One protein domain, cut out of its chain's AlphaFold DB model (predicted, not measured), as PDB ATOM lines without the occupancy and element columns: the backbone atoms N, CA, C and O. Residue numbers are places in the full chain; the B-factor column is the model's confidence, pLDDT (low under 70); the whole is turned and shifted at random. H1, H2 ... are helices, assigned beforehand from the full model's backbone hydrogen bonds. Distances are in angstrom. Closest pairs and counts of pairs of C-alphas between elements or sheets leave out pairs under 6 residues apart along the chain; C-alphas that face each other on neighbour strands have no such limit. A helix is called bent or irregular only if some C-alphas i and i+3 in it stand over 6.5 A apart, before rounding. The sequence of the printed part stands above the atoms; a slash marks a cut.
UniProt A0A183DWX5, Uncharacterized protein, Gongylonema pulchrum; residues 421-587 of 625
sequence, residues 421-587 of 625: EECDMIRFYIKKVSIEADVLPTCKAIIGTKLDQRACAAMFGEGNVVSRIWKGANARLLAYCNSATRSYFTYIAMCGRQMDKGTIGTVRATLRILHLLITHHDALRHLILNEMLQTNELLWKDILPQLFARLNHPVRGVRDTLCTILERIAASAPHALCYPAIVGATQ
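What this domain is: This is residues 421 to 587 of the 625 residues of an uncharacterized protein of Gongylonema pulchrum (UniProt A0A183DWX5). One long helix, H4, makes a spine joining two unequal lobes: a small, loose one of the short helices H1, H2 and H3 at its first residues, and a larger one of H5 to H9 with the later part of H4. In the larger lobe H4, H5, H6 and H8 form a bundle, helices packed side by side, with H7 packed on H5 and H8 and H9 meeting H8 at the far end. The printed part has 167 residues with nine named helices, H1 to H9 in order, and no named strand; its class is all helix. It is loose, with a radius of gyration of the C-alphas of 20.6 A, and elongated, spanning 64 by 39 by 24 A.

Where its parts are: Find C-alpha 421 at (216.517, 212.541, 184.802), where H1 begins; it runs to residue 433. H2 covers residues 439 to 448 and H3 residues 453 to 460. From C-alpha 465 at (211.086, 222.230, 191.001), H4 runs 46.5 A to residue 496. Next come H5, residues 504 to 519, 22.7 A long, and H6, residues 521 to 532. H7 covers residues 537 to 548, and H8, residues 556 to 572, is 24.9 A long. H9, residues 574 to 586, ends at C-alpha 586 at (175.059, 193.103, 218.163). H6, H7 and H9 are irregular: C-alphas 523 and 526 are 7.5 A apart, 542 and 545 8.0 A, and 576 and 579 7.2 A.

How they stand to each other: Begin at H4, the hub, touching four helices; each closest pair below is of C-alphas. Its residues 465 to 469 touch H1, closest at Ile 426 and Val 466, 6.2 A. H2 touches no helix but is near H1. H3 and H4 form a hairpin, closest at Cys 456 and Ser 467, 6.1 A. Residues 481 to 495 of H4 touch H5 in another hairpin, opposite ways at a shallow tilt of 31 degrees, closest at Tyr 488 and Ala 509, 5.8 A. H6 touches H4 at Phe 489 and Glu 531, 6.5 A, and H8 at His 521 and Val 558, 6.4 A. H7 touches H5 at Val 507 and Asp 542, 6.6 A, and forms a hairpin with H8. H8 touches H9 with residues 566 to 570 alone. Every O i to N i+4 pair is within hydrogen-bond range in H1, H2, H3, H4, H5 and H8, against 6 of 8 in H6, 7 of 9 in H9 and 2 of 8 in H7, where 6 of 9 O i to N i+3 pairs are.

The domain as a whole: The farthest C-alphas, Ser 434 and His 575, are 64.1 A apart. The printed part has no cut and no long link. Residues 431 to 438, of which 431 to 433 belong to H1, stand free. The mean pLDDT of the printed part is 78.1; look for values under 70 at residues 430 to 463, 496 to 502 and 587.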
ATOM      1  N   GLU A 421     216.423 211.091 185.024       75.69
ATOM      2  CA  GLU A 421     216.517 212.541 184.802       75.69
ATOM      3  C   GLU A 421     215.846 213.357 185.921       75.69
ATOM      4  O   GLU A 421     216.365 214.380 186.364       75.69
ATOM      5  N   GLU A 422     214.697 212.900 186.428       76.69
ATOM      6  CA  GLU A 422     214.001 213.554 187.542       76.69
ATOM      7  C   GLU A 422     214.802 213.419 188.840       76.69
ATOM      8  O   GLU A 422     214.906 214.376 189.610       76.69
ATOM      9  N   CYS A 423     215.415 212.254 189.063       73.50
ATOM     10  CA  CYS A 423     216.318 212.027 190.186       73.50
ATOM     11  C   CYS A 423     217.562 212.919 190.085       73.50
ATOM     12  O   CYS A 423     217.994 213.481 191.091       73.50
ATOM     13  N   ASP A 424     218.123 213.087 188.888       74.69
ATOM     14  CA  ASP A 424     219.258 213.978 188.630       74.69
ATOM     15  C   ASP A 424     218.915 215.440 188.892       74.69
ATOM     16  O   ASP A 424     219.673 216.137 189.568       74.69
ATOM     17  N   MET A 425     217.739 215.888 188.453       74.31
ATOM     18  CA  MET A 425     217.252 217.241 188.715       74.31
ATOM     19  C   MET A 425     217.025 217.500 190.207       74.31
ATOM     20  O   MET A 425     217.402 218.561 190.707       74.31
ATOM     21  N   ILE A 426     216.469 216.527 190.938       73.12
ATOM     22  CA  ILE A 426     216.323 216.609 192.398       73.12
ATOM     23  C   ILE A 426     217.707 216.683 193.062       73.12
ATOM     24  O   ILE A 426     217.941 217.561 193.893       73.12
ATOM     25  N   ARG A 427     218.652 215.815 192.671       72.69
ATOM     26  CA  ARG A 427     220.028 215.808 193.205       72.69
ATOM     27  C   ARG A 427     220.758 217.124 192.942       72.69
ATOM     28  O   ARG A 427     221.403 217.654 193.846       72.69
ATOM     29  N   PHE A 428     220.646 217.660 191.729       73.75
ATOM     30  CA  PHE A 428     221.232 218.942 191.348       73.75
ATOM     31  C   PHE A 428     220.652 220.091 192.175       73.75
ATOM     32  O   PHE A 428     221.402 220.918 192.694       73.75
ATOM     33  N   TYR A 429     219.328 220.116 192.341       70.88
ATOM     34  CA  TYR A 429     218.655 221.132 193.140       70.88
ATOM     35  C   TYR A 429     219.110 221.092 194.607       70.88
ATOM     36  O   TYR A 429     219.495 222.122 195.151       70.88
ATOM     37  N   ILE A 430     219.180 219.904 195.217       66.94
ATOM     38  CA  ILE A 430     219.663 219.727 196.599       66.94
ATOM     39  C   ILE A 430     221.105 220.227 196.753       66.94
ATOM     40  O   ILE A 430     221.409 220.950 197.699       66.94
ATOM     41  N   LYS A 431     221.988 219.901 195.798       69.81
ATOM     42  CA  LYS A 431     223.389 220.348 195.816       69.81
ATOM     43  C   LYS A 431     223.522 221.873 195.711       69.81
ATOM     44  O   LYS A 431     224.478 222.432 196.237       69.81
ATOM     45  N   LYS A 432     222.587 222.539 195.029       67.31
ATOM     46  CA  LYS A 432     222.608 223.992 194.812       67.31
ATOM     47  C   LYS A 432     222.112 224.792 196.019       67.31
ATOM     48  O   LYS A 432     222.553 225.921 196.196       67.31
ATOM     49  N   VAL A 433     221.195 224.242 196.817       63.50
ATOM     50  CA  VAL A 433     220.556 224.984 197.921       63.50
ATOM     51  C   VAL A 433     221.353 224.901 199.238       63.50
ATOM     52  O   VAL A 433     221.024 225.620 200.169       63.50
ATOM     53  N   SER A 434     222.439 224.112 199.327       53.38
ATOM     54  CA  SER A 434     223.241 223.954 200.567       53.38
ATOM     55  C   SER A 434     222.367 223.750 201.812       53.38
ATOM     56  O   SER A 434     222.570 224.385 202.841       53.38
ATOM     57  N   ILE A 435     221.349 222.894 201.706       53.72
ATOM     58  CA  ILE A 435     220.471 222.606 202.840       53.72
ATOM     59  C   ILE A 435     221.215 221.680 203.804       53.72
ATOM     60  O   ILE A 435     221.831 220.702 203.375       53.72
ATOM     61  N   GLU A 436     221.152 222.027 205.090       50.12
ATOM     62  CA  GLU A 436     221.688 221.290 206.234       50.12
ATOM     63  C   GLU A 436     221.421 219.775 206.149       50.12
ATOM     64  O   GLU A 436     220.431 219.311 205.573       50.12
ATOM     65  N   ALA A 437     222.327 218.993 206.745       48.41
ATOM     66  CA  ALA A 437     222.389 217.532 206.669       48.41
ATOM     67  C   ALA A 437     221.086 216.789 207.059       48.41
ATOM     68  O   ALA A 437     220.930 215.623 206.691       48.41
ATOM     69  N   ASP A 438     220.133 217.464 207.709       51.53
ATOM     70  CA  ASP A 438     218.849 216.924 208.174       51.53
ATOM     71  C   ASP A 438     217.764 216.765 207.091       51.53
ATOM     72  O   ASP A 438     216.800 216.025 207.290       51.53
ATOM     73  N   VAL A 439     217.905 217.373 205.904       52.22
ATOM     74  CA  VAL A 439     216.902 217.226 204.817       52.22
ATOM     75  C   VAL A 439     217.220 216.055 203.876       52.22
ATOM     76  O   VAL A 439     216.346 215.541 203.171       52.22
ATOM     77  N   LEU A 440     218.457 215.550 203.892       50.53
ATOM     78  CA  LEU A 440     218.893 214.425 203.058       50.53
ATOM     79  C   LEU A 440     218.221 213.074 203.419       50.53
ATOM     80  O   LEU A 440     217.842 212.346 202.491       50.53
ATOM     81  N   PRO A 441     218.015 212.719 204.706       51.84
ATOM     82  CA  PRO A 441     217.219 211.554 205.104       51.84
ATOM     83  C   PRO A 441     215.747 211.695 204.690       51.84
ATOM     84  O   PRO A 441     215.156 210.754 204.163       51.84
ATOM     85  N   THR A 442     215.184 212.896 204.831       51.56
ATOM     86  CA  THR A 442     213.797 213.230 204.474       51.56
ATOM     87  C   THR A 442     213.568 213.144 202.964       51.56
ATOM     88  O   THR A 442     212.555 212.618 202.521       51.56
ATOM     89  N   CYS A 443     214.548 213.523 202.141       50.16
ATOM     90  CA  CYS A 443     214.509 213.323 200.689       50.16
ATOM     91  C   CYS A 443     214.643 211.853 200.269       50.16
ATOM     92  O   CYS A 443     213.990 211.429 199.315       50.16
ATOM     93  N   LYS A 444     215.422 211.039 200.994       49.91
ATOM     94  CA  LYS A 444     215.391 209.576 200.816       49.91
ATOM     95  C   LYS A 444     214.018 208.998 201.176       49.91
ATOM     96  O   LYS A 444     213.577 208.070 200.504       49.91
ATOM     97  N   ALA A 445     213.315 209.581 202.150       49.97
ATOM     98  CA  ALA A 445     211.928 209.238 202.467       49.97
ATOM     99  C   ALA A 445     210.923 209.720 201.394       49.97
ATOM    100  O   ALA A 445     210.005 208.971 201.068       49.97
ATOM    101  N   ILE A 446     211.137 210.881 200.753       52.50
ATOM    102  CA  ILE A 446     210.361 211.352 199.576       52.50
ATOM    103  C   ILE A 446     210.472 210.379 198.399       52.50
ATOM    104  O   ILE A 446     209.494 210.137 197.692       52.50
ATOM    105  N   ILE A 447     211.660 209.808 198.194       50.09
ATOM    106  CA  ILE A 447     211.911 208.780 197.175       50.09
ATOM    107  C   ILE A 447     211.299 207.425 197.595       50.09
ATOM    108  O   ILE A 447     211.018 206.585 196.741       50.09
ATOM    109  N   GLY A 448     211.070 207.223 198.897       48.50
ATOM    110  CA  GLY A 448     210.584 205.982 199.495       48.50
ATOM    111  C   GLY A 448     209.062 205.834 199.533       48.50
ATOM    112  O   GLY A 448     208.557 204.834 199.033       48.50
ATOM    113  N   THR A 449     208.312 206.785 200.103       50.34
ATOM    114  CA  THR A 449     206.885 206.571 200.430       50.34
ATOM    115  C   THR A 449     206.110 207.865 200.712       50.34
ATOM    116  O   THR A 449     206.650 208.804 201.285       50.34
ATOM    117  N   LYS A 450     204.817 207.858 200.331       53.03
ATOM    118  CA  LYS A 450     203.707 208.791 200.655       53.03
ATOM    119  C   LYS A 450     204.085 210.078 201.411       53.03
ATOM    120  O   LYS A 450     203.770 210.221 202.589       53.03
ATOM    121  N   LEU A 451     204.640 211.063 200.709       54.72
ATOM    122  CA  LEU A 451     204.486 212.449 201.147       54.72
ATOM    123  C   LEU A 451     203.191 213.025 200.590       54.72
ATOM    124  O   LEU A 451     202.907 212.854 199.409       54.72
ATOM    125  N   ASP A 452     202.420 213.706 201.431       58.53
ATOM    126  CA  ASP A 452     201.246 214.455 200.994       58.53
ATOM    127  C   ASP A 452     201.676 215.726 200.236       58.53
ATOM    128  O   ASP A 452     202.715 216.326 200.533       58.53
ATOM    129  N   GLN A 453     200.868 216.175 199.272       60.03
ATOM    130  CA  GLN A 453     201.133 217.382 198.479       60.03
ATOM    131  C   GLN A 453     201.360 218.604 199.380       60.03
ATOM    132  O   GLN A 453     202.185 219.464 199.068       60.03
ATOM    133  N   ARG A 454     200.645 218.656 200.510       61.16
ATOM    134  CA  ARG A 454     200.756 219.703 201.531       61.16
ATOM    135  C   ARG A 454     202.087 219.644 202.277       61.16
ATOM    136  O   ARG A 454     202.700 220.683 202.481       61.16
ATOM    137  N   ALA A 455     202.582 218.445 202.590       62.97
ATOM    138  CA  ALA A 455     203.894 218.257 203.207       62.97
ATOM    139  C   ALA A 455     205.030 218.640 202.239       62.97
ATOM    140  O   ALA A 455     205.958 219.348 202.619       62.97
ATOM    141  N   CYS A 456     204.926 218.264 200.959       61.97
ATOM    142  CA  CYS A 456     205.884 218.687 199.931       61.97
ATOM    143  C   CYS A 456     205.878 220.210 199.704       61.97
ATOM    144  O   CYS A 456     206.937 220.801 199.500       61.97
ATOM    145  N   ALA A 457     204.707 220.853 199.727       61.34
ATOM    146  CA  ALA A 457     204.597 222.308 199.599       61.34
ATOM    147  C   ALA A 457     205.138 223.044 200.838       61.34
ATOM    148  O   ALA A 457     205.832 224.044 200.686       61.34
ATOM    149  N   ALA A 458     204.889 222.515 202.040       61.94
ATOM    150  CA  ALA A 458     205.383 223.079 203.294       61.94
ATOM    151  C   ALA A 458     206.914 222.989 203.428       61.94
ATOM    152  O   ALA A 458     207.532 223.918 203.934       61.94
ATOM    153  N   MET A 459     207.535 221.903 202.950       62.56
ATOM    154  CA  MET A 459     208.987 221.707 203.084       62.56
ATOM    155  C   MET A 459     209.824 222.441 202.030       62.56
ATOM    156  O   MET A 459     210.954 222.824 202.312       62.56
ATOM    157  N   PHE A 460     209.311 222.618 200.808       65.25
ATOM    158  CA  PHE A 460     210.096 223.164 199.688       65.25
ATOM    159  C   PHE A 460     209.573 224.497 199.141       65.25
ATOM    160  O   PHE A 460     210.181 225.035 198.214       65.25
ATOM    161  N   GLY A 461     208.467 225.012 199.683       64.69
ATOM    162  CA  GLY A 461     207.755 226.180 199.169       64.69
ATOM    163  C   GLY A 461     206.838 225.850 197.984       64.69
ATOM    164  O   GLY A 461     207.069 224.914 197.205       64.69
ATOM    165  N   GLU A 462     205.767 226.630 197.829       63.09
ATOM    166  CA  GLU A 462     204.837 226.481 196.709       63.09
ATOM    167  C   GLU A 462     205.532 226.777 195.368       63.09
ATOM    168  O   GLU A 462     206.177 227.804 195.185       63.09
ATOM    169  N   GLY A 463     205.415 225.854 194.404       64.50
ATOM    170  CA  GLY A 463     205.923 226.047 193.037       64.50
ATOM    171  C   GLY A 463     207.374 225.618 192.780       64.50
ATOM    172  O   GLY A 463     207.836 225.717 191.642       64.50
ATOM    173  N   ASN A 464     208.080 225.081 193.779       74.31
ATOM    174  CA  ASN A 464     209.455 224.605 193.611       74.31
ATOM    175  C   ASN A 464     209.571 223.442 192.592       74.31
ATOM    176  O   ASN A 464     208.634 222.662 192.396       74.31
ATOM    177  N   VAL A 465     210.742 223.292 191.963       75.31
ATOM    178  CA  VAL A 465     211.086 222.230 191.001       75.31
ATOM    179  C   VAL A 465     210.785 220.844 191.578       75.31
ATOM    180  O   VAL A 465     210.168 220.027 190.900       75.31
ATOM    181  N   VAL A 466     211.113 220.605 192.852       73.38
ATOM    182  CA  VAL A 466     210.826 219.334 193.543       73.38
ATOM    183  C   VAL A 466     209.318 219.087 193.674       73.38
ATOM    184  O   VAL A 466     208.852 217.986 193.392       73.38
ATOM    185  N   SER A 467     208.532 220.117 194.009       74.56
ATOM    186  CA  SER A 467     207.065 220.027 194.082       74.56
ATOM    187  C   SER A 467     206.449 219.725 192.709       74.56
ATOM    188  O   SER A 467     205.537 218.905 192.599       74.56
ATOM    189  N   ARG A 468     206.980 220.321 191.631       78.31
ATOM    190  CA  ARG A 468     206.553 220.031 190.250       78.31
ATOM    191  C   ARG A 468     206.880 218.597 189.829       78.31
ATOM    192  O   ARG A 468     206.013 217.934 189.261       78.31
ATOM    193  N   ILE A 469     208.086 218.115 190.132       78.06
ATOM    194  CA  ILE A 469     208.503 216.734 189.844       78.06
ATOM    195  C   ILE A 469     207.638 215.744 190.630       78.06
ATOM    196  O   ILE A 469     207.123 214.787 190.055       78.06
ATOM    197  N   TRP A 470     207.393 216.009 191.917       78.06
ATOM    198  CA  TRP A 470     206.515 215.183 192.743       78.06
ATOM    199  C   TRP A 470     205.081 215.143 192.196       78.06
ATOM    200  O   TRP A 470     204.518 214.060 192.050       78.06
ATOM    201  N   LYS A 471     204.504 216.292 191.810       80.19
ATOM    202  CA  LYS A 471     203.172 216.348 191.178       80.19
ATOM    203  C   LYS A 471     203.123 215.524 189.890       80.19
ATOM    204  O   LYS A 471     202.155 214.799 189.678       80.19
ATOM    205  N   GLY A 472     204.164 215.597 189.059       81.19
ATOM    206  CA  GLY A 472     204.291 214.784 187.846       81.19
ATOM    207  C   GLY A 472     204.351 213.283 188.147       81.19
ATOM    208  O   GLY A 472     203.598 212.504 187.562       81.19
ATOM    209  N   ALA A 473     205.185 212.875 189.105       79.25
ATOM    210  CA  ALA A 473     205.296 211.483 189.535       79.25
ATOM    211  C   ALA A 473     203.986 210.947 190.134       79.25
ATOM    212  O   ALA A 473     203.563 209.838 189.798       79.25
ATOM    213  N   ASN A 474     203.304 211.747 190.958       80.06
ATOM    214  CA  ASN A 474     202.015 211.391 191.540       80.06
ATOM    215  C   ASN A 474     200.916 211.286 190.471       80.06
ATOM    216  O   ASN A 474     200.142 210.333 190.474       80.06
ATOM    217  N   ALA A 475     200.881 212.198 189.494       83.12
ATOM    218  CA  ALA A 475     199.946 212.110 188.373       83.12
ATOM    219  C   ALA A 475     200.142 210.818 187.559       83.12
ATOM    220  O   ALA A 475     199.162 210.164 187.199       83.12
ATOM    221  N   ARG A 476     201.395 210.396 187.320       84.25
ATOM    222  CA  ARG A 476     201.691 209.109 186.664       84.25
ATOM    223  C   ARG A 476     201.221 207.918 187.496       84.25
ATOM    224  O   ARG A 476     200.588 207.021 186.947       84.25
ATOM    225  N   LEU A 477     201.487 207.924 188.804       84.44
ATOM    226  CA  LEU A 477     201.008 206.894 189.730       84.44
ATOM    227  C   LEU A 477     199.480 206.761 189.669       84.44
ATOM    228  O   LEU A 477     198.962 205.665 189.463       84.44
ATOM    229  N   LEU A 478     198.756 207.878 189.768       86.31
ATOM    230  CA  LEU A 478     197.296 207.887 189.675       86.31
ATOM    231  C   LEU A 478     196.799 207.396 188.312       86.31
ATOM    232  O   LEU A 478     195.794 206.690 188.242       86.31
ATOM    233  N   ALA A 479     197.514 207.704 187.229       87.69
ATOM    234  CA  ALA A 479     197.185 207.195 185.906       87.69
ATOM    235  C   ALA A 479     197.351 205.661 185.810       87.69
ATOM    236  O   ALA A 479     196.495 205.003 185.210       87.69
ATOM    237  N   TYR A 480     198.360 205.063 186.462       88.56
ATOM    238  CA  TYR A 480     198.453 203.600 186.600       88.56
ATOM    239  C   TYR A 480     197.306 203.029 187.429       88.56
ATOM    240  O   TYR A 480     196.693 202.046 187.017       88.56
ATOM    241  N   CYS A 481     196.968 203.650 188.561       89.62
ATOM    242  CA  CYS A 481     195.847 203.220 189.396       89.62
ATOM    243  C   CYS A 481     194.518 203.248 188.624       89.62
ATOM    244  O   CYS A 481     193.750 202.284 188.676       89.62
ATOM    245  N   ASN A 482     194.273 204.308 187.848       90.38
ATOM    246  CA  ASN A 482     193.101 204.436 186.980       90.38
ATOM    247  C   ASN A 482     193.067 203.345 185.903       90.38
ATOM    248  O   ASN A 482     192.035 202.700 185.706       90.38
ATOM    249  N   SER A 483     194.199 203.115 185.228       89.88
ATOM    250  CA  SER A 483     194.328 202.070 184.208       89.88
ATOM    251  C   SER A 483     194.084 200.679 184.800       89.88
ATOM    252  O   SER A 483     193.253 199.936 184.282       89.88
ATOM    253  N   ALA A 484     194.714 200.361 185.936       92.44
ATOM    254  CA  ALA A 484     194.538 199.090 186.631       92.44
ATOM    255  C   ALA A 484     193.076 198.860 187.026       92.44
ATOM    256  O   ALA A 484     192.527 197.789 186.769       92.44
ATOM    257  N   THR A 485     192.438 199.877 187.609       92.25
ATOM    258  CA  THR A 485     191.056 199.792 188.091       92.25
ATOM    259  C   THR A 485     190.092 199.525 186.936       92.25
ATOM    260  O   THR A 485     189.358 198.539 186.984       92.25
ATOM    261  N   ARG A 486     190.159 200.307 185.847       91.69
ATOM    262  CA  ARG A 486     189.344 200.077 184.635       91.69
ATOM    263  C   ARG A 486     189.547 198.688 184.039       91.69
ATOM    264  O   ARG A 486     188.579 198.016 183.684       91.69
ATOM    265  N   SER A 487     190.796 198.240 183.939       91.44
ATOM    266  CA  SER A 487     191.103 196.913 183.401       91.44
ATOM    267  C   SER A 487     190.563 195.786 184.286       91.44
ATOM    268  O   SER A 487     190.004 194.824 183.762       91.44
ATOM    269  N   TYR A 488     190.651 195.896 185.616       93.25
ATOM    270  CA  TYR A 488     190.065 194.896 186.512       93.25
ATOM    271  C   TYR A 488     188.535 194.889 186.465       93.25
ATOM    272  O   TYR A 488     187.958 193.804 186.413       93.25
ATOM    273  N   PHE A 489     187.876 196.049 186.417       91.31
ATOM    274  CA  PHE A 489     186.418 196.106 186.260       91.31
ATOM    275  C   PHE A 489     185.961 195.496 184.936       91.31
ATOM    276  O   PHE A 489     185.055 194.665 184.928       91.31
ATOM    277  N   THR A 490     186.652 195.800 183.834       89.75
ATOM    278  CA  THR A 490     186.359 195.185 182.530       89.75
ATOM    279  C   THR A 490     186.578 193.669 182.572       89.75
ATOM    280  O   THR A 490     185.759 192.906 182.063       89.75
ATOM    281  N   TYR A 491     187.645 193.198 183.225       90.00
ATOM    282  CA  TYR A 491     187.895 191.769 183.433       90.00
ATOM    283  C   TYR A 491     186.755 191.081 184.201       90.00
ATOM    284  O   TYR A 491     186.252 190.046 183.759       90.00
ATOM    285  N   ILE A 492     186.330 191.671 185.319       88.06
ATOM    286  CA  ILE A 492     185.236 191.174 186.161       88.06
ATOM    287  C   ILE A 492     183.923 191.159 185.367       88.06
ATOM    288  O   ILE A 492     183.233 190.142 185.368       88.06
ATOM    289  N   ALA A 493     183.617 192.225 184.623       86.06
ATOM    290  CA  ALA A 493     182.434 192.305 183.768       86.06
ATOM    291  C   ALA A 493     182.399 191.181 182.719       86.06
ATOM    292  O   ALA A 493     181.365 190.545 182.522       86.06
ATOM    293  N   MET A 494     183.536 190.885 182.078       83.81
ATOM    294  CA  MET A 494     183.627 189.806 181.088       83.81
ATOM    295  C   MET A 494     183.508 188.417 181.724       83.81
ATOM    296  O   MET A 494     182.875 187.535 181.146       83.81
ATOM    297  N   CYS A 495     184.071 188.213 182.918       79.94
ATOM    298  CA  CYS A 495     183.901 186.965 183.663       79.94
ATOM    299  C   CYS A 495     182.452 186.759 184.125       79.94
ATOM    300  O   CYS A 495     181.940 185.650 183.995       79.94
ATOM    301  N   GLY A 496     181.775 187.817 184.579       68.56
ATOM    302  CA  GLY A 496     180.376 187.768 185.016       68.56
ATOM    303  C   GLY A 496     179.371 187.453 183.911       68.56
ATOM    304  O   GLY A 496     178.270 187.016 184.211       68.56
ATOM    305  N   ARG A 497     179.745 187.633 182.637       69.75
ATOM    306  CA  ARG A 497     178.940 187.191 181.482       69.75
ATOM    307  C   ARG A 497     179.079 185.698 181.185       69.75
ATOM    308  O   ARG A 497     178.245 185.145 180.482       69.75
ATOM    309  N   GLN A 498     180.162 185.069 181.641       62.53
ATOM    310  CA  GLN A 498     180.501 183.679 181.314       62.53
ATOM    311  C   GLN A 498     180.263 182.715 182.480       62.53
ATOM    312  O   GLN A 498     180.163 181.511 182.250       62.53
ATOM    313  N   MET A 499     180.248 183.207 183.721       59.16
ATOM    314  CA  MET A 499     180.193 182.380 184.926       59.16
ATOM    315  C   MET A 499     179.392 183.060 186.042       59.16
ATOM    316  O   MET A 499     179.634 184.222 186.356       59.16
ATOM    317  N   ASP A 500     178.536 182.286 186.715       52.34
ATOM    318  CA  ASP A 500     177.739 182.750 187.866       52.34
ATOM    319  C   ASP A 500     178.517 182.745 189.200       52.34
ATOM    320  O   ASP A 500     178.024 183.237 190.215       52.34
ATOM    321  N   LYS A 501     179.735 182.177 189.227       56.47
ATOM    322  CA  LYS A 501     180.591 182.058 190.423       56.47
ATOM    323  C   LYS A 501     181.960 182.702 190.210       56.47
ATOM    324  O   LYS A 501     182.533 182.604 189.123       56.47
ATOM    325  N   GLY A 502     182.506 183.296 191.273       60.25
ATOM    326  CA  GLY A 502     183.855 183.844 191.275       60.25
ATOM    327  C   GLY A 502     184.912 182.758 191.063       60.25
ATOM    328  O   GLY A 502     184.858 181.667 191.626       60.25
ATOM    329  N   THR A 503     185.895 183.052 190.217       77.19
ATOM    330  CA  THR A 503     187.112 182.244 190.088       77.19
ATOM    331  C   THR A 503     188.224 182.869 190.927       77.19
ATOM    332  O   THR A 503     188.172 184.045 191.279       77.19
ATOM    333  N   ILE A 504     189.302 182.125 191.190       80.38
ATOM    334  CA  ILE A 504     190.495 182.653 191.887       80.38
ATOM    335  C   ILE A 504     190.982 183.975 191.252       80.38
ATOM    336  O   ILE A 504     191.456 184.876 191.945       80.38
ATOM    337  N   GLY A 505     190.838 184.112 189.928       81.50
ATOM    338  CA  GLY A 505     191.182 185.333 189.203       81.50
ATOM    339  C   GLY A 505     190.288 186.528 189.545       81.50
ATOM    340  O   GLY A 505     190.814 187.621 189.757       81.50
ATOM    341  N   THR A 506     188.969 186.338 189.649       86.06
ATOM    342  CA  THR A 506     188.029 187.425 189.977       86.06
ATOM    343  C   THR A 506     188.192 187.883 191.420       86.06
ATOM    344  O   THR A 506     188.265 189.085 191.647       86.06
ATOM    345  N   VAL A 507     188.378 186.954 192.367       88.62
ATOM    346  CA  VAL A 507     188.662 187.278 193.780       88.62
ATOM    347  C   VAL A 507     189.943 188.103 193.907       88.62
ATOM    348  O   VAL A 507     189.995 189.114 194.603       88.62
ATOM    349  N   ARG A 508     191.002 187.720 193.185       89.94
ATOM    350  CA  ARG A 508     192.252 188.491 193.181       89.94
ATOM    351  C   ARG A 508     192.061 189.898 192.608       89.94
ATOM    352  O   ARG A 508     192.681 190.836 193.106       89.94
ATOM    353  N   ALA A 509     191.251 190.046 191.562       90.69
ATOM    354  CA  ALA A 509     190.968 191.342 190.952       90.69
ATOM    355  C   ALA A 509     190.167 192.253 191.900       90.69
ATOM    356  O   ALA A 509     190.561 193.401 192.100       90.69
ATOM    357  N   THR A 510     189.115 191.740 192.545       91.00
ATOM    358  CA  THR A 510     188.294 192.515 193.493       91.00
ATOM    359  C   THR A 510     189.090 192.942 194.730       91.00
ATOM    360  O   THR A 510     189.025 194.106 195.121       91.00
ATOM    361  N   LEU A 511     189.944 192.069 195.284       92.25
ATOM    362  CA  LEU A 511     190.853 192.432 196.384       92.25
ATOM    363  C   LEU A 511     191.843 193.540 195.995       92.25
ATOM    364  O   LEU A 511     192.168 194.402 196.811       92.25
ATOM    365  N   ARG A 512     192.326 193.540 194.749       92.12
ATOM    366  CA  ARG A 512     193.228 194.586 194.250       92.12
ATOM    367  C   ARG A 512     192.519 195.913 194.034       92.12
ATOM    368  O   ARG A 512     193.100 196.942 194.364       92.12
ATOM    369  N   ILE A 513     191.280 195.900 193.543       92.25
ATOM    370  CA  ILE A 513     190.453 197.112 193.470       92.25
ATOM    371  C   ILE A 513     190.227 197.670 194.880       92.25
ATOM    372  O   ILE A 513     190.445 198.859 195.096       92.25
ATOM    373  N   LEU A 514     189.874 196.819 195.851       91.19
ATOM    374  CA  LEU A 514     189.700 197.224 197.249       91.19
ATOM    375  C   LEU A 514     190.980 197.847 197.824       91.19
ATOM    376  O   LEU A 514     190.936 198.894 198.465       91.19
ATOM    377  N   HIS A 515     192.133 197.238 197.557       90.31
ATOM    378  CA  HIS A 515     193.418 197.781 197.982       90.31
ATOM    379  C   HIS A 515     193.712 199.161 197.367       90.31
ATOM    380  O   HIS A 515     194.118 200.079 198.083       90.31
ATOM    381  N   LEU A 516     193.469 199.337 196.062       89.06
ATOM    382  CA  LEU A 516     193.642 200.627 195.387       89.06
ATOM    383  C   LEU A 516     192.676 201.689 195.932       89.06
ATOM    384  O   LEU A 516     193.108 202.810 196.185       89.06
ATOM    385  N   LEU A 517     191.411 201.330 196.181       88.19
ATOM    386  CA  LEU A 517     190.401 202.212 196.773       88.19
ATOM    387  C   LEU A 517     190.847 202.751 198.134       88.19
ATOM    388  O   LEU A 517     190.739 203.945 198.389       88.19
ATOM    389  N   ILE A 518     191.351 201.871 199.000       86.50
ATOM    390  CA  ILE A 518     191.806 202.234 200.348       86.50
ATOM    391  C   ILE A 518     193.053 203.126 200.279       86.50
ATOM    392  O   ILE A 518     193.221 204.038 201.084       86.50
ATOM    393  N   THR A 519     193.931 202.877 199.307       83.56
ATOM    394  CA  THR A 519     195.227 203.562 199.210       83.56
ATOM    395  C   THR A 519     195.133 204.922 198.513       83.56
ATOM    396  O   THR A 519     195.857 205.840 198.898       83.56
ATOM    397  N   HIS A 520     194.259 205.051 197.510       83.75
ATOM    398  CA  HIS A 520     194.124 206.215 196.625       83.75
ATOM    399  C   HIS A 520     192.656 206.630 196.448       83.75
ATOM    400  O   HIS A 520     192.167 206.797 195.329       83.75
ATOM    401  N   HIS A 521     191.947 206.777 197.567       83.31
ATOM    402  CA  HIS A 521     190.503 207.023 197.587       83.31
ATOM    403  C   HIS A 521     190.074 208.251 196.779       83.31
ATOM    404  O   HIS A 521     189.241 208.119 195.884       83.31
ATOM    405  N   ASP A 522     190.684 209.409 197.046       81.56
ATOM    406  CA  ASP A 522     190.263 210.697 196.474       81.56
ATOM    407  C   ASP A 522     190.277 210.695 194.941       81.56
ATOM    408  O   ASP A 522     189.395 211.255 194.294       81.56
ATOM    409  N   ALA A 523     191.253 210.007 194.345       82.31
ATOM    410  CA  ALA A 523     191.398 209.921 192.897       82.31
ATOM    411  C   ALA A 523     190.495 208.853 192.258       82.31
ATOM    412  O   ALA A 523     190.095 209.002 191.104       82.31
ATOM    413  N   LEU A 524     190.190 207.767 192.978       86.62
ATOM    414  CA  LEU A 524     189.529 206.586 192.410       86.62
ATOM    415  C   LEU A 524     188.037 206.487 192.731       86.62
ATOM    416  O   LEU A 524     187.335 205.757 192.033       86.62
ATOM    417  N   ARG A 525     187.529 207.204 193.743       87.12
ATOM    418  CA  ARG A 525     186.137 207.096 194.217       87.12
ATOM    419  C   ARG A 525     185.115 207.181 193.081       87.12
ATOM    420  O   ARG A 525     184.293 206.281 192.931       87.12
ATOM    421  N   HIS A 526     185.167 208.249 192.284       87.81
ATOM    422  CA  HIS A 526     184.203 208.470 191.199       87.81
ATOM    423  C   HIS A 526     184.291 207.392 190.118       87.81
ATOM    424  O   HIS A 526     183.267 206.933 189.620       87.81
ATOM    425  N   LEU A 527     185.510 206.957 189.789       88.94
ATOM    426  CA  LEU A 527     185.735 205.901 188.810       88.94
ATOM    427  C   LEU A 527     185.161 204.572 189.309       88.94
ATOM    428  O   LEU A 527     184.408 203.932 188.588       88.94
ATOM    429  N   ILE A 528     185.454 204.184 190.550       87.38
ATOM    430  CA  ILE A 528     184.988 202.925 191.144       87.38
ATOM    431  C   ILE A 528     183.464 202.889 191.229       87.38
ATOM    432  O   ILE A 528     182.864 201.907 190.810       87.38
ATOM    433  N   LEU A 529     182.824 203.956 191.713       85.75
ATOM    434  CA  LEU A 529     181.361 204.013 191.802       85.75
ATOM    435  C   LEU A 529     180.690 203.927 190.422       85.75
ATOM    436  O   LEU A 529     179.656 203.274 190.290       85.75
ATOM    437  N   ASN A 530     181.286 204.540 189.394       88.44
ATOM    438  CA  ASN A 530     180.766 204.472 188.031       88.44
ATOM    439  C   ASN A 530     180.946 203.081 187.400       88.44
ATOM    440  O   ASN A 530     180.025 202.557 186.785       88.44
ATOM    441  N   GLU A 531     182.108 202.453 187.573       87.25
ATOM    442  CA  GLU A 531     182.356 201.100 187.052       87.25
ATOM    443  C   GLU A 531     181.519 200.044 187.799       87.25
ATOM    444  O   GLU A 531     181.027 199.093 187.193       87.25
ATOM    445  N   MET A 532     181.268 200.239 189.098       82.75
ATOM    446  CA  MET A 532     180.383 199.379 189.893       82.75
ATOM    447  C   MET A 532     178.962 199.309 189.323       82.75
ATOM    448  O   MET A 532     178.388 198.225 189.316       82.75
ATOM    449  N   LEU A 533     178.425 200.409 188.776       81.19
ATOM    450  CA  LEU A 533     177.112 200.421 188.107       81.19
ATOM    451  C   LEU A 533     177.034 199.459 186.911       81.19
ATOM    452  O   LEU A 533     175.946 199.030 186.544       81.19
ATOM    453  N   GLN A 534     178.171 199.152 186.287       78.69
ATOM    454  CA  GLN A 534     178.253 198.365 185.055       78.69
ATOM    455  C   GLN A 534     178.678 196.909 185.299       78.69
ATOM    456  O   GLN A 534     178.778 196.127 184.350       78.69
ATOM    457  N   THR A 535     178.959 196.524 186.549       80.31
ATOM    458  CA  THR A 535     179.471 195.188 186.881       80.31
ATOM    459  C   THR A 535     178.481 194.361 187.683       80.31
ATOM    460  O   THR A 535     177.667 194.878 188.437       80.31
ATOM    461  N   ASN A 536     178.555 193.039 187.511       79.19
ATOM    462  CA  ASN A 536     177.719 192.115 188.261       79.19
ATOM    463  C   ASN A 536     178.139 192.116 189.742       79.19
ATOM    464  O   ASN A 536     179.215 191.626 190.099       79.19
ATOM    465  N   GLU A 537     177.266 192.646 190.597       79.31
ATOM    466  CA  GLU A 537     177.461 192.803 192.043       79.31
ATOM    467  C   GLU A 537     177.711 191.458 192.749       79.31
ATOM    468  O   GLU A 537     178.376 191.398 193.784       79.31
ATOM    469  N   LEU A 538     177.278 190.342 192.148       76.31
ATOM    470  CA  LEU A 538     177.451 189.005 192.711       76.31
ATOM    471  C   LEU A 538     178.916 188.534 192.747       76.31
ATOM    472  O   LEU A 538     179.240 187.624 193.508       76.31
ATOM    473  N   LEU A 539     179.813 189.150 191.973       79.31
ATOM    474  CA  LEU A 539     181.243 188.804 191.961       79.31
ATOM    475  C   LEU A 539     182.009 189.359 193.172       79.31
ATOM    476  O   LEU A 539     183.156 188.978 193.406       79.31
ATOM    477  N   TRP A 540     181.373 190.231 193.956       84.44
ATOM    478  CA  TRP A 540     181.930 190.817 195.178       84.44
ATOM    479  C   TRP A 540     181.603 190.002 196.436       84.44
ATOM    480  O   TRP A 540     182.212 190.226 197.482       84.44
ATOM    481  N   LYS A 541     180.698 189.016 196.333       82.75
ATOM    482  CA  LYS A 541     180.266 188.153 197.446       82.75
ATOM    483  C   LYS A 541     181.431 187.443 198.131       82.75
ATOM    484  O   LYS A 541     181.495 187.392 199.355       82.75
ATOM    485  N   ASP A 542     182.373 186.942 197.335       83.75
ATOM    486  CA  ASP A 542     183.507 186.146 197.816       83.75
ATOM    487  C   ASP A 542     184.510 186.965 198.647       83.75
ATOM    488  O   ASP A 542     185.383 186.389 199.293       83.75
ATOM    489  N   ILE A 543     184.397 188.303 198.634       88.50
ATOM    490  CA  ILE A 543     185.257 189.205 199.408       88.50
ATOM    491  C   ILE A 543     184.507 190.016 200.477       88.50
ATOM    492  O   ILE A 543     185.050 190.985 201.013       88.50
ATOM    493  N   LEU A 544     183.264 189.643 200.800       89.06
ATOM    494  CA  LEU A 544     182.460 190.332 201.814       89.06
ATOM    495  C   LEU A 544     183.168 190.453 203.176       89.06
ATOM    496  O   LEU A 544     183.198 191.566 203.702       89.06
ATOM    497  N   PRO A 545     183.804 189.400 203.739       88.69
ATOM    498  CA  PRO A 545     184.527 189.529 205.008       88.69
ATOM    499  C   PRO A 545     185.613 190.614 204.974       88.69
ATOM    500  O   PRO A 545     185.803 191.347 205.943       88.69
ATOM    501  N   GLN A 546     186.306 190.755 203.842       90.88
ATOM    502  CA  GLN A 546     187.358 191.749 203.643       90.88
ATOM    503  C   GLN A 546     186.790 193.164 203.491       90.88
ATOM    504  O   GLN A 546     187.448 194.113 203.913       90.88
ATOM    505  N   LEU A 547     185.587 193.317 202.925       90.38
ATOM    506  CA  LEU A 547     184.879 194.601 202.882       90.38
ATOM    507  C   LEU A 547     184.452 195.034 204.292       90.38
ATOM    508  O   LEU A 547     184.770 196.152 204.699       90.38
ATOM    509  N   PHE A 548     183.832 194.136 205.067       88.06
ATOM    510  CA  PHE A 548     183.425 194.410 206.452       88.06
ATOM    511  C   PHE A 548     184.617 194.770 207.348       88.06
ATOM    512  O   PHE A 548     184.561 195.758 208.077       88.06
ATOM    513  N   ALA A 549     185.738 194.051 207.230       87.62
ATOM    514  CA  ALA A 549     186.959 194.338 207.989       87.62
ATOM    515  C   ALA A 549     187.536 195.746 207.735       87.62
ATOM    516  O   ALA A 549     188.367 196.228 208.505       87.62
ATOM    517  N   ARG A 550     187.132 196.413 206.647       88.25
ATOM    518  CA  ARG A 550     187.608 197.749 206.261       88.25
ATOM    519  C   ARG A 550     186.592 198.861 206.531       88.25
ATOM    520  O   ARG A 550     186.907 200.015 206.260       88.25
ATOM    521  N   LEU A 551     185.437 198.561 207.130       85.94
ATOM    522  CA  LEU A 551     184.464 199.585 207.532       85.94
ATOM    523  C   LEU A 551     184.979 200.504 208.650       85.94
ATOM    524  O   LEU A 551     184.579 201.659 208.700       85.94
ATOM    525  N   ASN A 552     185.942 200.062 209.463       83.62
ATOM    526  CA  ASN A 552     186.585 200.888 210.499       83.62
ATOM    527  C   ASN A 552     187.775 201.720 209.975       83.62
ATOM    528  O   ASN A 552     188.664 202.100 210.732       83.62
ATOM    529  N   HIS A 553     187.847 201.982 208.666       86.19
ATOM    530  CA  HIS A 553     188.946 202.750 208.084       86.19
ATOM    531  C   HIS A 553     188.956 204.207 208.598       86.19
ATOM    532  O   HIS A 553     187.886 204.819 208.660       86.19
ATOM    533  N   PRO A 554     190.124 204.813 208.910       83.88
ATOM    534  CA  PRO A 554     190.197 206.168 209.479       83.88
ATOM    535  C   PRO A 554     189.578 207.242 208.572       83.88
ATOM    536  O   PRO A 554     188.920 208.169 209.043       83.88
ATOM    537  N   VAL A 555     189.708 207.090 207.252       84.62
ATOM    538  CA  VAL A 555     189.157 208.040 206.270       84.62
ATOM    539  C   VAL A 555     187.653 207.825 206.082       84.62
ATOM    540  O   VAL A 555     187.243 206.792 205.550       84.62
ATOM    541  N   ARG A 556     186.837 208.831 206.439       86.50
ATOM    542  CA  ARG A 556     185.365 208.801 206.301       86.50
ATOM    543  C   ARG A 556     184.905 208.534 204.869       86.50
ATOM    544  O   ARG A 556     184.071 207.664 204.664       86.50
ATOM    545  N   GLY A 557     185.513 209.193 203.882       85.88
ATOM    546  CA  GLY A 557     185.145 209.005 202.476       85.88
ATOM    547  C   GLY A 557     185.280 207.554 201.993       85.88
ATOM    548  O   GLY A 557     184.458 207.093 201.196       85.88
ATOM    549  N   VAL A 558     186.276 206.817 202.501       87.50
ATOM    550  CA  VAL A 558     186.450 205.384 202.209       87.50
ATOM    551  C   VAL A 558     185.300 204.584 202.806       87.50
ATOM    552  O   VAL A 558     184.719 203.770 202.093       87.50
ATOM    553  N   ARG A 559     184.936 204.845 204.070       90.31
ATOM    554  CA  ARG A 559     183.810 204.173 204.739       90.31
ATOM    555  C   ARG A 559     182.509 204.376 203.972       90.31
ATOM    556  O   ARG A 559     181.867 203.393 203.632       90.31
ATOM    557  N   ASP A 560     182.198 205.617 203.597       89.50
ATOM    558  CA  ASP A 560     180.984 205.943 202.840       89.50
ATOM    559  C   ASP A 560     180.944 205.186 201.502       89.50
ATOM    560  O   ASP A 560     179.924 204.618 201.123       89.50
ATOM    561  N   THR A 561     182.082 205.111 200.801       88.19
ATOM    562  CA  THR A 561     182.174 204.393 199.518       88.19
ATOM    563  C   THR A 561     182.005 202.882 199.700       88.19
ATOM    564  O   THR A 561     181.353 202.240 198.879       88.19
ATOM    565  N   LEU A 562     182.565 202.305 200.770       90.12
ATOM    566  CA  LEU A 562     182.382 200.891 201.108       90.12
ATOM    567  C   LEU A 562     180.929 200.584 201.488       90.12
ATOM    568  O   LEU A 562     180.403 199.574 201.027       90.12
ATOM    569  N   CYS A 563     180.268 201.461 202.249       89.50
ATOM    570  CA  CYS A 563     178.842 201.339 202.558       89.50
ATOM    571  C   CYS A 563     178.000 201.346 201.279       89.50
ATOM    572  O   CYS A 563     177.224 200.420 201.076       89.50
ATOM    573  N   THR A 564     178.234 202.283 200.350       89.69
ATOM    574  CA  THR A 564     177.522 202.303 199.059       89.69
ATOM    575  C   THR A 564     177.740 201.020 198.244       89.69
ATOM    576  O   THR A 564     176.832 200.554 197.556       89.69
ATOM    577  N   ILE A 565     178.939 200.426 198.295       87.69
ATOM    578  CA  ILE A 565     179.205 199.133 197.644       87.69
ATOM    579  C   ILE A 565     178.416 198.011 198.334       87.69
ATOM    580  O   ILE A 565     177.805 197.194 197.650       87.69
ATOM    581  N   LEU A 566     178.398 197.963 199.668       89.50
ATOM    582  CA  LEU A 566     177.662 196.946 200.424       89.50
ATOM    583  C   LEU A 566     176.145 197.068 200.241       89.50
ATOM    584  O   LEU A 566     175.489 196.049 200.064       89.50
ATOM    585  N   GLU A 567     175.597 198.283 200.219       89.50
ATOM    586  CA  GLU A 567     174.175 198.552 199.955       89.50
ATOM    587  C   GLU A 567     173.738 197.992 198.599       89.50
ATOM    588  O   GLU A 567     172.695 197.348 198.489       89.50
ATOM    589  N   ARG A 568     174.577 198.158 197.571       86.75
ATOM    590  CA  ARG A 568     174.354 197.564 196.247       86.75
ATOM    591  C   ARG A 568     174.340 196.043 196.302       86.75
ATOM    592  O   ARG A 568     173.376 195.413 195.878       86.75
ATOM    593  N   ILE A 569     175.361 195.440 196.914       86.94
ATOM    594  CA  ILE A 569     175.411 193.979 197.051       86.94
ATOM    595  C   ILE A 569     174.212 193.473 197.873       86.94
ATOM    596  O   ILE A 569     173.676 192.416 197.552       86.94
ATOM    597  N   ALA A 570     173.750 194.216 198.883       87.12
ATOM    598  CA  ALA A 570     172.564 193.877 199.666       87.12
ATOM    599  C   ALA A 570     171.282 193.895 198.824       87.12
ATOM    600  O   ALA A 570     170.445 193.012 199.005       87.12
ATOM    601  N   ALA A 571     171.145 194.834 197.883       86.69
ATOM    602  CA  ALA A 571     170.006 194.876 196.965       86.69
ATOM    603  C   ALA A 571     169.940 193.620 196.077       86.69
ATOM    604  O   ALA A 571     168.865 193.057 195.874       86.69
ATOM    605  N   SER A 572     171.090 193.139 195.598       84.81
ATOM    606  CA  SER A 572     171.168 191.957 194.724       84.81
ATOM    607  C   SER A 572     171.244 190.617 195.471       84.81
ATOM    608  O   SER A 572     170.819 189.581 194.958       84.81
ATOM    609  N   ALA A 573     171.827 190.588 196.670       83.94
ATOM    610  CA  ALA A 573     172.101 189.374 197.437       83.94
ATOM    611  C   ALA A 573     171.968 189.612 198.957       83.94
ATOM    612  O   ALA A 573     172.953 189.481 199.692       83.94
ATOM    613  N   PRO A 574     170.749 189.884 199.463       86.69
ATOM    614  CA  PRO A 574     170.536 190.225 200.872       86.69
ATOM    615  C   PRO A 574     170.956 189.089 201.813       86.69
ATOM    616  O   PRO A 574     171.595 189.320 202.839       86.69
ATOM    617  N   HIS A 575     170.713 187.837 201.407       86.19
ATOM    618  CA  HIS A 575     171.096 186.631 202.149       86.19
ATOM    619  C   HIS A 575     172.593 186.561 202.498       86.19
ATOM    620  O   HIS A 575     172.951 185.933 203.490       86.19
ATOM    621  N   ALA A 576     173.469 187.190 201.706       83.69
ATOM    622  CA  ALA A 576     174.909 187.179 201.946       83.69
ATOM    623  C   ALA A 576     175.369 188.261 202.945       83.69
ATOM    624  O   ALA A 576     176.453 188.130 203.511       83.69
ATOM    625  N   LEU A 577     174.567 189.313 203.179       87.12
ATOM    626  CA  LEU A 577     174.935 190.457 204.026       87.12
ATOM    627  C   LEU A 577     174.164 190.538 205.344       87.12
ATOM    628  O   LEU A 577     174.732 191.025 206.321       87.12
ATOM    629  N   CYS A 578     172.915 190.061 205.404       86.62
ATOM    630  CA  CYS A 578     172.067 190.219 206.591       86.62
ATOM    631  C   CYS A 578     172.725 189.663 207.861       86.62
ATOM    632  O   CYS A 578     172.817 190.371 208.859       86.62
ATOM    633  N   TYR A 579     173.224 188.423 207.827       86.62
ATOM    634  CA  TYR A 579     173.819 187.803 209.012       86.62
ATOM    635  C   TYR A 579     175.108 188.513 209.477       86.62
ATOM    636  O   TYR A 579     175.147 188.923 210.638       86.62
ATOM    637  N   PRO A 580     176.131 188.749 208.622       86.31
ATOM    638  CA  PRO A 580     177.320 189.503 209.029       86.31
ATOM    639  C   PRO A 580     177.017 190.904 209.575       86.31
ATOM    640  O   PRO A 580     177.641 191.323 210.548       86.31
ATOM    641  N   ALA A 581     176.052 191.616 208.980       86.56
ATOM    642  CA  ALA A 581     175.678 192.959 209.412       86.56
ATOM    643  C   ALA A 581     174.994 192.962 210.789       86.56
ATOM    644  O   ALA A 581     175.375 193.744 211.656       86.56
ATOM    645  N   ILE A 582     174.029 192.059 211.014       87.44
ATOM    646  CA  ILE A 582     173.317 191.946 212.297       87.44
ATOM    647  C   ILE A 582     174.283 191.524 213.405       87.44
ATOM    648  O   ILE A 582     174.314 192.153 214.459       87.44
ATOM    649  N   VAL A 583     175.117 190.506 213.157       86.00
ATOM    650  CA  VAL A 583     176.107 190.047 214.143       86.00
ATOM    651  C   VAL A 583     177.073 191.175 214.500       86.00
ATOM    652  O   VAL A 583     177.310 191.407 215.683       86.00
ATOM    653  N   GLY A 584     177.570 191.917 213.506       80.62
ATOM    654  CA  GLY A 584     178.437 193.074 213.734       80.62
ATOM    655  C   GLY A 584     177.774 194.185 214.553       80.62
ATOM    656  O   GLY A 584     178.433 194.781 215.395       80.62
ATOM    657  N   ALA A 585     176.474 194.429 214.361       80.75
ATOM    658  CA  ALA A 585     175.720 195.420 215.133       80.75
ATOM    659  C   ALA A 585     175.436 194.975 216.581       80.75
ATOM    660  O   ALA A 585     175.360 195.809 217.477       80.75
ATOM    661  N   THR A 586     175.290 193.667 216.818       78.75
ATOM    662  CA  THR A 586     175.059 193.103 218.163       78.75
ATOM    663  C   THR A 586     176.331 192.918 218.993       78.75
ATOM    664  O   THR A 586     176.242 192.663 220.193       78.75
ATOM    665  N   GLN A 587     177.517 193.027 218.386       68.62
ATOM    666  CA  GLN A 587     178.783 192.984 219.116       68.62
ATOM    667  C   GLN A 587     179.084 194.369 219.712       68.62
ATOM    668  O   GLN A 587     179.071 195.357 218.975       68.62
TER     669      GLN A 587